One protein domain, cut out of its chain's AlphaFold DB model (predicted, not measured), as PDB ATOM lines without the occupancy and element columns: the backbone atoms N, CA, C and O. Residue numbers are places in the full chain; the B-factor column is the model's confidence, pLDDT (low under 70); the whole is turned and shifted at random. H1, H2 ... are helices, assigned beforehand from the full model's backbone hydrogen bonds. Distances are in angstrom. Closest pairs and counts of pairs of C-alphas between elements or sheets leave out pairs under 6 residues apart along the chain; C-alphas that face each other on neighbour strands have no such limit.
ATOM      1  N   SER A 158     -16.527  18.377  -4.324       66.31
ATOM      2  CA  SER A 158     -17.618  19.346  -4.378       66.31
ATOM      3  C   SER A 158     -17.621  20.168  -3.090       66.31
ATOM      4  O   SER A 158     -17.937  19.641  -2.025       66.31
ATOM      5  N   PHE A 159     -17.300  21.462  -3.199       67.69
ATOM      6  CA  PHE A 159     -17.311  22.419  -2.085       67.69
ATOM      7  C   PHE A 159     -18.594  22.317  -1.255       67.69
ATOM      8  O   PHE A 159     -18.533  22.163  -0.038       67.69
ATOM      9  N   ALA A 160     -19.750  22.304  -1.928       64.94
ATOM     10  CA  ALA A 160     -21.052  22.205  -1.281       64.94
ATOM     11  C   ALA A 160     -21.200  20.905  -0.482       64.94
ATOM     12  O   ALA A 160     -21.613  20.948   0.672       64.94
ATOM     13  N   ARG A 161     -20.824  19.748  -1.046       66.56
ATOM     14  CA  ARG A 161     -20.874  18.482  -0.299       66.56
ATOM     15  C   ARG A 161     -19.897  18.488   0.861       66.56
ATOM     16  O   ARG A 161     -20.314  18.195   1.970       66.56
ATOM     17  N   ARG A 162     -18.640  18.861   0.629       69.94
ATOM     18  CA  ARG A 162     -17.615  18.900   1.672       69.94
ATOM     19  C   ARG A 162     -18.047  19.785   2.835       69.94
ATOM     20  O   ARG A 162     -18.097  19.308   3.958       69.94
ATOM     21  N   LYS A 163     -18.480  21.020   2.568       67.38
ATOM     22  CA  LYS A 163     -19.006  21.911   3.605       67.38
ATOM     23  C   LYS A 163     -20.235  21.320   4.279       67.38
ATOM     24  O   LYS A 163     -20.266  21.329   5.496       67.38
ATOM     25  N   ILE A 164     -21.210  20.767   3.557       65.19
ATOM     26  CA  ILE A 164     -22.414  20.175   4.170       65.19
ATOM     27  C   ILE A 164     -22.075  18.957   5.041       65.19
ATOM     28  O   ILE A 164     -22.654  18.820   6.109       65.19
ATOM     29  N   PHE A 165     -21.152  18.083   4.637       62.56
ATOM     30  CA  PHE A 165     -20.781  16.892   5.410       62.56
ATOM     31  C   PHE A 165     -19.840  17.215   6.574       62.56
ATOM     32  O   PHE A 165     -20.060  16.714   7.677       62.56
ATOM     33  N   ASP A 166     -18.868  18.108   6.372       62.28
ATOM     34  CA  ASP A 166     -18.000  18.615   7.439       62.28
ATOM     35  C   ASP A 166     -18.847  19.345   8.498       62.28
ATOM     36  O   ASP A 166     -18.649  19.170   9.701       62.28
ATOM     37  N   THR A 167     -19.869  20.093   8.065       55.38
ATOM     38  CA  THR A 167     -20.777  20.828   8.958       55.38
ATOM     39  C   THR A 167     -21.971  20.024   9.469       55.38
ATOM     40  O   THR A 167     -22.510  20.369  10.507       55.38
ATOM     41  N   ALA A 168     -22.379  18.913   8.851       53.53
ATOM     42  CA  ALA A 168     -23.431  18.050   9.405       53.53
ATOM     43  C   ALA A 168     -23.006  17.390  10.731       53.53
ATOM     44  O   ALA A 168     -23.856  16.934  11.494       53.53
ATOM     45  N   SER A 169     -21.699  17.365  11.022       49.50
ATOM     46  CA  SER A 169     -21.145  16.883  12.290       49.50
ATOM     47  C   SER A 169     -21.132  17.935  13.412       49.50
ATOM     48  O   SER A 169     -20.948  17.587  14.579       49.50
ATOM     49  N   ILE A 170     -21.371  19.212  13.094       50.94
ATOM     50  CA  ILE A 170     -21.316  20.337  14.034       50.94
ATOM     51  C   ILE A 170     -22.576  21.166  13.808       50.94
ATOM     52  O   ILE A 170     -22.699  21.783  12.762       50.94
ATOM     53  N   ASN A 171     -23.503  21.203  14.774       53.88
ATOM     54  CA  ASN A 171     -24.629  22.148  14.763       53.88
ATOM     55  C   ASN A 171     -24.116  23.522  14.328       53.88
ATOM     56  O   ASN A 171     -23.454  24.166  15.135       53.88
ATOM     57  N   ILE A 172     -24.352  23.931  13.076       54.66
ATOM     58  CA  ILE A 172     -23.857  25.207  12.564       54.66
ATOM     59  C   ILE A 172     -24.613  26.259  13.365       54.66
ATOM     60  O   ILE A 172     -25.826  26.402  13.158       54.66
ATOM     61  N   PRO A 173     -23.972  26.964  14.316       52.62
ATOM     62  CA  PRO A 173     -24.614  28.144  14.844       52.62
ATOM     63  C   PRO A 173     -24.755  29.070  13.642       52.62
ATOM     64  O   PRO A 173     -23.786  29.260  12.904       52.62
ATOM     65  N   ALA A 174     -25.961  29.586  13.396       54.03
ATOM     66  CA  ALA A 174     -26.117  30.661  12.428       54.03
ATOM     67  C   ALA A 174     -25.049  31.709  12.773       54.03
ATOM     68  O   ALA A 174     -25.052  32.221  13.898       54.03
ATOM     69  N   LYS A 175     -24.078  31.923  11.870       58.97
ATOM     70  CA  LYS A 175     -23.127  33.034  12.003       58.97
ATOM     71  C   LYS A 175     -23.978  34.289  12.189       58.97
ATOM     72  O   LYS A 175     -25.072  34.341  11.628       58.97
ATOM     73  N   ASP A 176     -23.507  35.249  12.989       56.41
ATOM     74  CA  ASP A 176     -24.183  36.537  13.180       56.41
ATOM     75  C   ASP A 176     -24.796  36.985  11.849       56.41
ATOM     76  O   ASP A 176     -24.049  37.111  10.881       56.41
ATOM     77  N   ASP A 177     -26.137  37.080  11.790       63.00
ATOM     78  CA  ASP A 177     -26.937  37.172  10.554       63.00
ATOM     79  C   ASP A 177     -26.459  38.380   9.701       63.00
ATOM     80  O   ASP A 177     -27.064  39.455   9.743       63.00
ATOM     81  N   ALA A 178     -25.379  38.225   8.918       62.25
ATOM     82  CA  ALA A 178     -24.807  39.274   8.069       62.25
ATOM     83  C   ALA A 178     -25.870  39.775   7.085       62.25
ATOM     84  O   ALA A 178     -25.991  40.967   6.803       62.25
ATOM     85  N   ILE A 179     -26.729  38.849   6.657       71.50
ATOM     86  CA  ILE A 179     -28.001  39.130   6.019       71.50
ATOM     87  C   ILE A 179     -29.104  38.656   6.964       71.50
ATOM     88  O   ILE A 179     -29.277  37.462   7.200       71.50
ATOM     89  N   ARG A 180     -29.910  39.595   7.477       79.25
ATOM     90  CA  ARG A 180     -31.061  39.264   8.333       79.25
ATOM     91  C   ARG A 180     -31.944  38.227   7.643       79.25
ATOM     92  O   ARG A 180     -32.400  38.450   6.519       79.25
ATOM     93  N   ARG A 181     -32.311  37.155   8.350       73.62
ATOM     94  CA  ARG A 181     -33.212  36.098   7.839       73.62
ATOM     95  C   ARG A 181     -34.513  36.628   7.234       73.62
ATOM     96  O   ARG A 181     -35.055  36.046   6.297       73.62
ATOM     97  N   GLN A 182     -35.005  37.763   7.730       76.31
ATOM     98  CA  GLN A 182     -36.169  38.453   7.171       76.31
ATOM     99  C   GLN A 182     -35.930  38.974   5.743       76.31
ATOM    100  O   GLN A 182     -36.841  38.913   4.921       76.31
ATOM    101  N   HIS A 183     -34.732  39.473   5.433       79.81
ATOM    102  CA  HIS A 183     -34.360  39.927   4.091       79.81
ATOM    103  C   HIS A 183     -34.217  38.751   3.135       79.81
ATOM    104  O   HIS A 183     -34.802  38.793   2.058       79.81
ATOM    105  N   VAL A 184     -33.556  37.671   3.568       78.19
ATOM    106  CA  VAL A 184     -33.495  36.414   2.806       78.19
ATOM    107  C   VAL A 184     -34.914  35.953   2.483       78.19
ATOM    108  O   VAL A 184     -35.274  35.810   1.319       78.19
ATOM    109  N   LYS A 185     -35.790  35.855   3.491       76.50
ATOM    110  CA  LYS A 185     -37.194  35.494   3.272       76.50
ATOM    111  C   LYS A 185     -37.856  36.394   2.228       76.50
ATOM    112  O   LYS A 185     -38.437  35.860   1.297       76.50
ATOM    113  N   LYS A 186     -37.740  37.722   2.344       81.31
ATOM    114  CA  LYS A 186     -38.347  38.679   1.398       81.31
ATOM    115  C   LYS A 186     -37.840  38.496  -0.037       81.31
ATOM    116  O   LYS A 186     -38.660  38.458  -0.953       81.31
ATOM    117  N   ILE A 187     -36.526  38.362  -0.234       78.50
ATOM    118  CA  ILE A 187     -35.903  38.183  -1.557       78.50
ATOM    119  C   ILE A 187     -36.411  36.891  -2.204       78.50
ATOM    120  O   ILE A 187     -36.903  36.906  -3.334       78.50
ATOM    121  N   PHE A 188     -36.371  35.787  -1.457       75.56
ATOM    122  CA  PHE A 188     -36.793  34.480  -1.948       75.56
ATOM    123  C   PHE A 188     -38.312  34.397  -2.144       75.56
ATOM    124  O   PHE A 188     -38.765  33.840  -3.141       75.56
ATOM    125  N   THR A 189     -39.135  34.999  -1.282       73.31
ATOM    126  CA  THR A 189     -40.588  35.011  -1.504       73.31
ATOM    127  C   THR A 189     -40.984  35.846  -2.715       73.31
ATOM    128  O   THR A 189     -41.866  35.446  -3.459       73.31
ATOM    129  N   ASN A 190     -40.320  36.978  -2.954       74.62
ATOM    130  CA  ASN A 190     -40.667  37.856  -4.071       74.62
ATOM    131  C   ASN A 190     -40.236  37.263  -5.428       74.62
ATOM    132  O   ASN A 190     -40.948  37.381  -6.419       74.62
ATOM    133  N   LYS A 191     -39.079  36.587  -5.481       67.94
ATOM    134  CA  LYS A 191     -38.522  36.054  -6.736       67.94
ATOM    135  C   LYS A 191     -38.811  34.573  -6.985       67.94
ATOM    136  O   LYS A 191     -38.974  34.187  -8.136       67.94
ATOM    137  N   ILE A 192     -38.875  33.745  -5.940       61.81
ATOM    138  CA  ILE A 192     -38.978  32.279  -6.055       61.81
ATOM    139  C   ILE A 192     -40.357  31.762  -5.626       61.81
ATOM    140  O   ILE A 192     -40.845  30.819  -6.241       61.81
ATOM    141  N   ALA A 193     -41.044  32.382  -4.655       52.69
ATOM    142  CA  ALA A 193     -42.353  31.878  -4.207       52.69
ATOM    143  C   ALA A 193     -43.512  32.120  -5.191       52.69
ATOM    144  O   ALA A 193     -44.570  31.511  -5.032       52.69
ATOM    145  N   ASN A 194     -43.313  32.912  -6.252       53.91
ATOM    146  CA  ASN A 194     -44.249  32.932  -7.384       53.91
ATOM    147  C   ASN A 194     -44.280  31.575  -8.113       53.91
ATOM    148  O   ASN A 194     -45.296  31.202  -8.697       53.91
ATOM    149  N   ASN A 195     -43.208  30.784  -8.003       56.47
ATOM    150  CA  ASN A 195     -43.189  29.388  -8.405       56.47
ATOM    151  C   ASN A 195     -43.604  28.504  -7.222       56.47
ATOM    152  O   ASN A 195     -42.817  28.208  -6.326       56.47
ATOM    153  N   LYS A 196     -44.842  27.995  -7.263       57.78
ATOM    154  CA  LYS A 196     -45.447  27.071  -6.273       57.78
ATOM    155  C   LYS A 196     -44.676  25.752  -6.043       57.78
ATOM    156  O   LYS A 196     -45.155  24.884  -5.322       57.78
ATOM    157  N   ARG A 197     -43.522  25.558  -6.688       56.22
ATOM    158  CA  ARG A 197     -42.801  24.282  -6.795       56.22
ATOM    159  C   ARG A 197     -41.656  24.101  -5.794       56.22
ATOM    160  O   ARG A 197     -41.100  23.010  -5.753       56.22
ATOM    161  N   VAL A 198     -41.309  25.106  -4.983       60.38
ATOM    162  CA  VAL A 198     -40.193  24.989  -4.022       60.38
ATOM    163  C   VAL A 198     -40.667  25.222  -2.582       60.38
ATOM    164  O   VAL A 198     -40.545  26.329  -2.056       60.38
ATOM    165  N   PRO A 199     -41.213  24.191  -1.913       58.19
ATOM    166  CA  PRO A 199     -41.422  24.231  -0.474       58.19
ATOM    167  C   PRO A 199     -40.063  24.093   0.220       58.19
ATOM    168  O   PRO A 199     -39.510  23.003   0.326       58.19
ATOM    169  N   CYS A 200     -39.492  25.203   0.676       63.44
ATOM    170  CA  CYS A 200     -38.237  25.196   1.422       63.44
ATOM    171  C   CYS A 200     -38.349  26.107   2.649       63.44
ATOM    172  O   CYS A 200     -38.979  27.168   2.604       63.44
ATOM    173  N   ASN A 201     -37.783  25.660   3.773       73.56
ATOM    174  CA  ASN A 201     -37.817  26.391   5.034       73.56
ATOM    175  C   ASN A 201     -36.883  27.612   4.960       73.56
ATOM    176  O   ASN A 201     -35.773  27.537   4.438       73.56
ATOM    177  N   VAL A 202     -37.313  28.736   5.533       72.38
ATOM    178  CA  VAL A 202     -36.528  29.978   5.619       72.38
ATOM    179  C   VAL A 202     -35.168  29.742   6.286       72.38
ATOM    180  O   VAL A 202     -34.182  30.352   5.884       72.38
ATOM    181  N   SER A 203     -35.091  28.830   7.262       74.81
ATOM    182  CA  SER A 203     -33.821  28.454   7.900       74.81
ATOM    183  C   SER A 203     -32.844  27.789   6.929       74.81
ATOM    184  O   SER A 203     -31.649  28.053   6.985       74.81
ATOM    185  N   THR A 204     -33.347  26.960   6.016       77.31
ATOM    186  CA  THR A 204     -32.535  26.299   4.992       77.31
ATOM    187  C   THR A 204     -32.024  27.313   3.974       77.31
ATOM    188  O   THR A 204     -30.860  27.257   3.599       77.31
ATOM    189  N   PHE A 205     -32.844  28.293   3.579       76.69
ATOM    190  CA  PHE A 205     -32.385  29.383   2.713       76.69
ATOM    191  C   PHE A 205     -31.313  30.249   3.366       76.69
ATOM    192  O   PHE A 205     -30.362  30.625   2.689       76.69
ATOM    193  N   ALA A 206     -31.437  30.545   4.662       79.25
ATOM    194  CA  ALA A 206     -30.403  31.267   5.398       79.25
ATOM    195  C   ALA A 206     -29.073  30.497   5.366       79.25
ATOM    196  O   ALA A 206     -28.075  31.036   4.909       79.25
ATOM    197  N   MET A 207     -29.100  29.200   5.688       81.06
ATOM    198  CA  MET A 207     -27.913  28.339   5.621       81.06
ATOM    199  C   MET A 207     -27.305  28.265   4.210       81.06
ATOM    200  O   MET A 207     -26.090  28.325   4.058       81.06
ATOM    201  N   ILE A 208     -28.130  28.140   3.166       81.19
ATOM    202  CA  ILE A 208     -27.649  28.136   1.774       81.19
ATOM    203  C   ILE A 208     -27.017  29.483   1.418       81.19
ATOM    204  O   ILE A 208     -26.009  29.513   0.721       81.19
ATOM    205  N   THR A 209     -27.597  30.584   1.899       82.81
ATOM    206  CA  THR A 209     -27.061  31.930   1.675       82.81
ATOM    207  C   THR A 209     -25.695  32.077   2.340       82.81
ATOM    208  O   THR A 209     -24.768  32.551   1.694       82.81
ATOM    209  N   ASP A 210     -25.536  31.587   3.571       83.94
ATOM    210  CA  ASP A 210     -24.249  31.605   4.275       83.94
ATOM    211  C   ASP A 210     -23.189  30.777   3.537       83.94
ATOM    212  O   ASP A 210     -22.068  31.239   3.340       83.94
ATOM    213  N   LEU A 211     -23.548  29.576   3.065       86.25
ATOM    214  CA  LEU A 211     -22.651  28.728   2.271       86.25
ATOM    215  C   LEU A 211     -22.269  29.373   0.937       86.25
ATOM    216  O   LEU A 211     -21.128  29.246   0.498       86.25
ATOM    217  N   PHE A 212     -23.215  30.057   0.295       85.81
ATOM    218  CA  PHE A 212     -22.963  30.801  -0.930       85.81
ATOM    219  C   PHE A 212     -21.998  31.961  -0.673       85.81
ATOM    220  O   PHE A 212     -21.023  32.097  -1.402       85.81
ATOM    221  N   CYS A 213     -22.209  32.749   0.383       87.75
ATOM    222  CA  CYS A 213     -21.303  33.831   0.763       87.75
ATOM    223  C   CYS A 213     -19.900  33.322   1.121       87.75
ATOM    224  O   CYS A 213     -18.926  33.907   0.656       87.75
ATOM    225  N   ASP A 214     -19.787  32.225   1.877       87.62
ATOM    226  CA  ASP A 214     -18.504  31.563   2.154       87.62
ATOM    227  C   ASP A 214     -17.793  31.196   0.832       87.62
ATOM    228  O   ASP A 214     -16.611  31.486   0.666       87.62
ATOM    229  N   GLN A 215     -18.518  30.623  -0.138       89.00
ATOM    230  CA  GLN A 215     -17.951  30.272  -1.443       89.00
ATOM    231  C   GLN A 215     -17.505  31.504  -2.245       89.00
ATOM    232  O   GLN A 215     -16.440  31.481  -2.855       89.00
ATOM    233  N   LEU A 216     -18.298  32.583  -2.248       90.25
ATOM    234  CA  LEU A 216     -17.934  33.821  -2.945       90.25
ATOM    235  C   LEU A 216     -16.632  34.406  -2.395       90.25
ATOM    236  O   LEU A 216     -15.802  34.874  -3.170       90.25
ATOM    237  N   VAL A 217     -16.459  34.391  -1.070       89.75
ATOM    238  CA  VAL A 217     -15.239  34.888  -0.426       89.75
ATOM    239  C   VAL A 217     -14.035  34.054  -0.851       89.75
ATOM    240  O   VAL A 217     -13.021  34.631  -1.240       89.75
ATOM    241  N   ASP A 218     -14.156  32.725  -0.836       90.56
ATOM    242  CA  ASP A 218     -13.086  31.826  -1.275       90.56
ATOM    243  C   ASP A 218     -12.724  32.074  -2.754       90.56
ATOM    244  O   ASP A 218     -11.549  32.228  -3.090       90.56
ATOM    245  N   ASP A 219     -13.720  32.198  -3.638       90.88
ATOM    246  CA  ASP A 219     -13.507  32.447  -5.070       90.88
ATOM    247  C   ASP A 219     -12.830  33.808  -5.325       90.88
ATOM    248  O   ASP A 219     -11.881  33.896  -6.109       90.88
ATOM    249  N   LEU A 220     -13.269  34.871  -4.643       89.69
ATOM    250  CA  LEU A 220     -12.694  36.214  -4.781       89.69
ATOM    251  C   LEU A 220     -11.262  36.289  -4.252       89.69
ATOM    252  O   LEU A 220     -10.414  36.938  -4.865       89.69
ATOM    253  N   GLN A 221     -10.960  35.596  -3.152       88.94
ATOM    254  CA  GLN A 221      -9.591  35.496  -2.646       88.94
ATOM    255  C   GLN A 221      -8.670  34.804  -3.654       88.94
ATOM    256  O   GLN A 221      -7.529  35.231  -3.838       88.94
ATOM    257  N   VAL A 222      -9.164  33.774  -4.343       90.06
ATOM    258  CA  VAL A 222      -8.413  33.087  -5.400       90.06
ATOM    259  C   VAL A 222      -8.197  33.997  -6.613       90.06
ATOM    260  O   VAL A 222      -7.122  33.951  -7.212       90.06
ATOM    261  N   TYR A 223      -9.165  34.832  -6.997       89.19
ATOM    262  CA  TYR A 223      -8.985  35.779  -8.111       89.19
ATOM    263  C   TYR A 223      -7.962  36.850  -7.776       89.19
ATOM    264  O   TYR A 223      -7.022  37.043  -8.547       89.19
ATOM    265  N   LYS A 224      -8.052  37.404  -6.566       85.75
ATOM    266  CA  LYS A 224      -7.057  38.326  -6.031       85.75
ATOM    267  C   LYS A 224      -5.643  37.726  -6.075       85.75
ATOM    268  O   LYS A 224      -4.731  38.355  -6.595       85.75
ATOM    269  N   GLN A 225      -5.451  36.504  -5.569       85.06
ATOM    270  CA  GLN A 225      -4.131  35.847  -5.528       85.06
ATOM    271  C   GLN A 225      -3.557  35.523  -6.912       85.06
ATOM    272  O   GLN A 225      -2.341  35.473  -7.076       85.06
ATOM    273  N   ASN A 226      -4.421  35.271  -7.894       84.88
ATOM    274  CA  ASN A 226      -4.003  34.956  -9.258       84.88
ATOM    275  C   ASN A 226      -3.752  36.203 -10.116       84.88
ATOM    276  O   ASN A 226      -3.312  36.063 -11.258       84.88
ATOM    277  N   SER A 227      -4.028  37.402  -9.598       80.62
ATOM    278  CA  SER A 227      -3.730  38.644 -10.299       80.62
ATOM    279  C   SER A 227      -2.241  38.989 -10.126       80.62
ATOM    280  O   SER A 227      -1.794  39.202  -8.999       80.62
ATOM    281  N   PRO A 228      -1.444  39.033 -11.212       67.75
ATOM    282  CA  PRO A 228       0.016  39.157 -11.138       67.75
ATOM    283  C   PRO A 228       0.504  40.508 -10.590       67.75
ATOM    284  O   PRO A 228       1.627  40.591 -10.102       67.75
ATOM    285  N   GLU A 229      -0.336  41.546 -10.647       68.25
ATOM    286  CA  GLU A 229      -0.057  42.912 -10.166       68.25
ATOM    287  C   GLU A 229      -1.239  43.478  -9.355       68.25
ATOM    288  O   GLU A 229      -1.422  44.690  -9.247       68.25
ATOM    289  N   GLY A 230      -2.099  42.597  -8.832       60.81
ATOM    290  CA  GLY A 230      -3.355  43.001  -8.211       60.81
ATOM    291  C   GLY A 230      -3.156  43.770  -6.898       60.81
ATOM    292  O   GLY A 230      -2.271  43.417  -6.112       60.81
ATOM    293  N   PRO A 231      -3.979  44.799  -6.622       61.72
ATOM    294  CA  PRO A 231      -4.003  45.451  -5.319       61.72
ATOM    295  C   PRO A 231      -4.364  44.456  -4.208       61.72
ATOM    296  O   PRO A 231      -4.986  43.417  -4.434       61.72
ATOM    297  N   ASP A 232      -4.021  44.799  -2.965       76.12
ATOM    298  CA  ASP A 232      -4.356  43.982  -1.792       76.12
ATOM    299  C   ASP A 232      -5.871  44.003  -1.457       76.12
ATOM    300  O   ASP A 232      -6.327  43.415  -0.472       76.12
ATOM    301  N   GLU A 233      -6.674  44.640  -2.304       84.81
ATOM    302  CA  GLU A 233      -8.113  44.842  -2.172       84.81
ATOM    303  C   GLU A 233      -8.863  44.142  -3.310       84.81
ATOM    304  O   GLU A 233      -8.345  43.988  -4.415       84.81
ATOM    305  N   ILE A 234     -10.094  43.705  -3.035       85.56
ATOM    306  CA  ILE A 234     -10.958  43.084  -4.046       85.56
ATOM    307  C   ILE A 234     -11.420  44.175  -5.014       85.56
ATOM    308  O   ILE A 234     -12.032  45.158  -4.592       85.56
ATOM    309  N   THR A 235     -11.149  43.992  -6.303       87.31
ATOM    310  CA  THR A 235     -11.476  44.977  -7.340       87.31
ATOM    311  C   THR A 235     -12.830  44.701  -7.999       87.31
ATOM    312  O   THR A 235     -13.393  43.609  -7.896       87.31
ATOM    313  N   ALA A 236     -13.362  45.691  -8.724       86.50
ATOM    314  CA  ALA A 236     -14.579  45.516  -9.519       86.50
ATOM    315  C   ALA A 236     -14.413  44.441 -10.612       86.50
ATOM    316  O   ALA A 236     -15.357  43.709 -10.906       86.50
ATOM    317  N   GLU A 237     -13.207  44.290 -11.163       86.56
ATOM    318  CA  GLU A 237     -12.911  43.289 -12.192       86.56
ATOM    319  C   GLU A 237     -12.982  41.854 -11.654       86.56
ATOM    320  O   GLU A 237     -13.486  40.960 -12.338       86.56
ATOM    321  N   ASP A 238     -12.581  41.630 -10.397       88.38
ATOM    322  CA  ASP A 238     -12.727  40.328  -9.735       88.38
ATOM    323  C   ASP A 238     -14.208  39.937  -9.607       88.38
ATOM    324  O   ASP A 238     -14.589  38.784  -9.842       88.38
ATOM    325  N   MET A 239     -15.065  40.916  -9.298       89.69
ATOM    326  CA  MET A 239     -16.517  40.730  -9.234       89.69
ATOM    327  C   MET A 239     -17.123  40.467 -10.617       89.69
ATOM    328  O   MET A 239     -17.964  39.575 -10.758       89.69
ATOM    329  N   ILE A 240     -16.677  41.177 -11.655       89.94
ATOM    330  CA  ILE A 240     -17.111  40.944 -13.040       89.94
ATOM    331  C   ILE A 240     -16.713  39.534 -13.491       89.94
ATOM    332  O   ILE A 240     -17.538  38.800 -14.047       89.94
ATOM    333  N   LEU A 241     -15.479  39.110 -13.207       90.81
ATOM    334  CA  LEU A 241     -14.995  37.766 -13.515       90.81
ATOM    335  C   LEU A 241     -15.823  36.692 -12.800       90.81
ATOM    336  O   LEU A 241     -16.207  35.694 -13.424       90.81
ATOM    337  N   LEU A 242     -16.145  36.903 -11.522       91.81
ATOM    338  CA  LEU A 242     -17.005  36.014 -10.745       91.81
ATOM    339  C   LEU A 242     -18.394  35.883 -11.376       91.81
ATOM    340  O   LEU A 242     -18.852  34.767 -11.635       91.81
ATOM    341  N   MET A 243     -19.040  37.005 -11.698       91.06
ATOM    342  CA  MET A 243     -20.369  37.017 -12.316       91.06
ATOM    343  C   MET A 243     -20.370  36.380 -13.712       91.06
ATOM    344  O   MET A 243     -21.344  35.726 -14.099       91.06
ATOM    345  N   ARG A 244     -19.272  36.504 -14.465       90.75
ATOM    346  CA  ARG A 244     -19.091  35.830 -15.758       90.75
ATOM    347  C   ARG A 244     -18.951  34.318 -15.596       90.75
ATOM    348  O   ARG A 244     -19.586  33.564 -16.332       90.75
ATOM    349  N   ARG A 245     -18.197  33.849 -14.596       90.88
ATOM    350  CA  ARG A 245     -18.069  32.412 -14.277       90.88
ATOM    351  C   ARG A 245     -19.373  31.800 -13.773       90.88
ATOM    352  O   ARG A 245     -19.685  30.664 -14.118       90.88
ATOM    353  N   GLN A 246     -20.167  32.572 -13.037       91.00
ATOM    354  CA  GLN A 246     -21.522  32.198 -12.623       91.00
ATOM    355  C   GLN A 246     -22.551  32.282 -13.762       91.00
ATOM    356  O   GLN A 246     -23.723  31.980 -13.544       91.00
ATOM    357  N   ARG A 247     -22.129  32.670 -14.977       89.31
ATOM    358  CA  ARG A 247     -22.976  32.844 -16.169       89.31
ATOM    359  C   ARG A 247     -24.107  33.860 -15.980       89.31
ATOM    360  O   ARG A 247     -25.103  33.815 -16.696       89.31
ATOM    361  N   MET A 248     -23.951  34.784 -15.032       86.88
ATOM    362  CA  MET A 248     -24.843  35.936 -14.885       86.88
ATOM    363  C   MET A 248     -24.562  36.955 -15.989       86.88
ATOM    364  O   MET A 248     -25.487  37.502 -16.581       86.88
ATOM    365  N   LEU A 249     -23.278  37.153 -16.302       89.25
ATOM    366  CA  LEU A 249     -22.828  37.959 -17.432       89.25
ATOM    367  C   LEU A 249     -22.587  37.063 -18.644       89.25
ATOM    368  O   LEU A 249     -21.870  36.064 -18.566       89.25
ATOM    369  N   SER A 250     -23.172  37.438 -19.776       86.88
ATOM    370  CA  SER A 250     -22.983  36.766 -21.064       86.88
ATOM    371  C   SER A 250     -22.946  37.801 -22.183       86.88
ATOM    372  O   SER A 250     -23.266  38.965 -21.964       86.88
ATOM    373  N   ASN A 251     -22.646  37.380 -23.412       81.00
ATOM    374  CA  ASN A 251     -22.691  38.279 -24.572       81.00
ATOM    375  C   ASN A 251     -24.081  38.922 -24.776       81.00
ATOM    376  O   ASN A 251     -24.191  39.954 -25.427       81.00
TER     377      ASN A 251
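AT A GLANCE: This is residues 158 to 251 of the 291 residues of the protein "CENP-T_C domain-containing protein" of Rhizopus microsporus var. microsporus (UniProt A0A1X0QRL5). One long helix, H3, makes a straight beam through the domain, and three short helices are set on it crosswise at separate places: H2 near its first end, H4 toward its last end, and H1 between these places on another side of the beam, where it only just touches. The short helices do not meet one another, and the whole is an open, loosely joined frame with the loop of residues 194 to 199 sticking out. The printed part has 94 residues with four named helices, in the order H1, H2, H3, H4, and no named strand; the class is all helix. It is loose, with a radius of gyration of the C-alphas of 15.9 A, and spans 45 by 37 by 24 A.

IN THESE COORDINATES: Begin at C-alpha 159, at (-17.311, 22.419, -2.085), where H1 starts; it takes residues 159 to 168. Next look for H2 at residues 181 to 191, 15.5 A from first to last C-alpha. Find C-alpha 202 at (-36.528, 29.978, 5.619); from there H3 runs through residues 202 to 226, 36.1 A, to C-alpha 226 at (-4.003, 34.956, -9.258). H4 takes residues 236 to 245, 14.4 A, and ends with C-alpha 245 at (-18.069, 32.412, -14.277).

HOW THE PARTS SIT: Start from H3, the hub, which touches the three other helices. With residues 202 to 209 alone it touches H2, about perpendicular at 89 degrees; the closest C-alphas are those of Lys 185 and Val 202, 6.0 A apart. With residues 211 to 215 alone it only just touches H1, with 3 pairs of C-alphas within 8 A, the closest those of Ala 160 and Leu 211 at 7.6 A; the two run opposite ways at a steep tilt of 50 degrees. With residues 219 to 224 alone it touches H4, opposite ways at a steep tilt of 64 degrees; the closest C-alphas, those of Tyr 223 and Asp 238, are 6.1 A apart. H1 and H2, H1 and H4, and H2 and H4 are apart. In H1, H2, H3 and H4 every backbone O i to N i+4 pair is within hydrogen-bond range.

THE WHOLE: Look for the two C-alphas farthest apart at Lys 196 and Glu 229, 48.2 A. The printed part has no cut. The link from H1 to H2, residues 169 to 180, is long; those from H2 to H3 and from H3 to H4 are short. Residues 165 to 171, of which 165 to 168 belong to H1, and residues 194 to 199 stand free. The mean pLDDT of the printed part is 75.0, and residues 158 to 178, 191 to 200 and 228 to 231 are under 70.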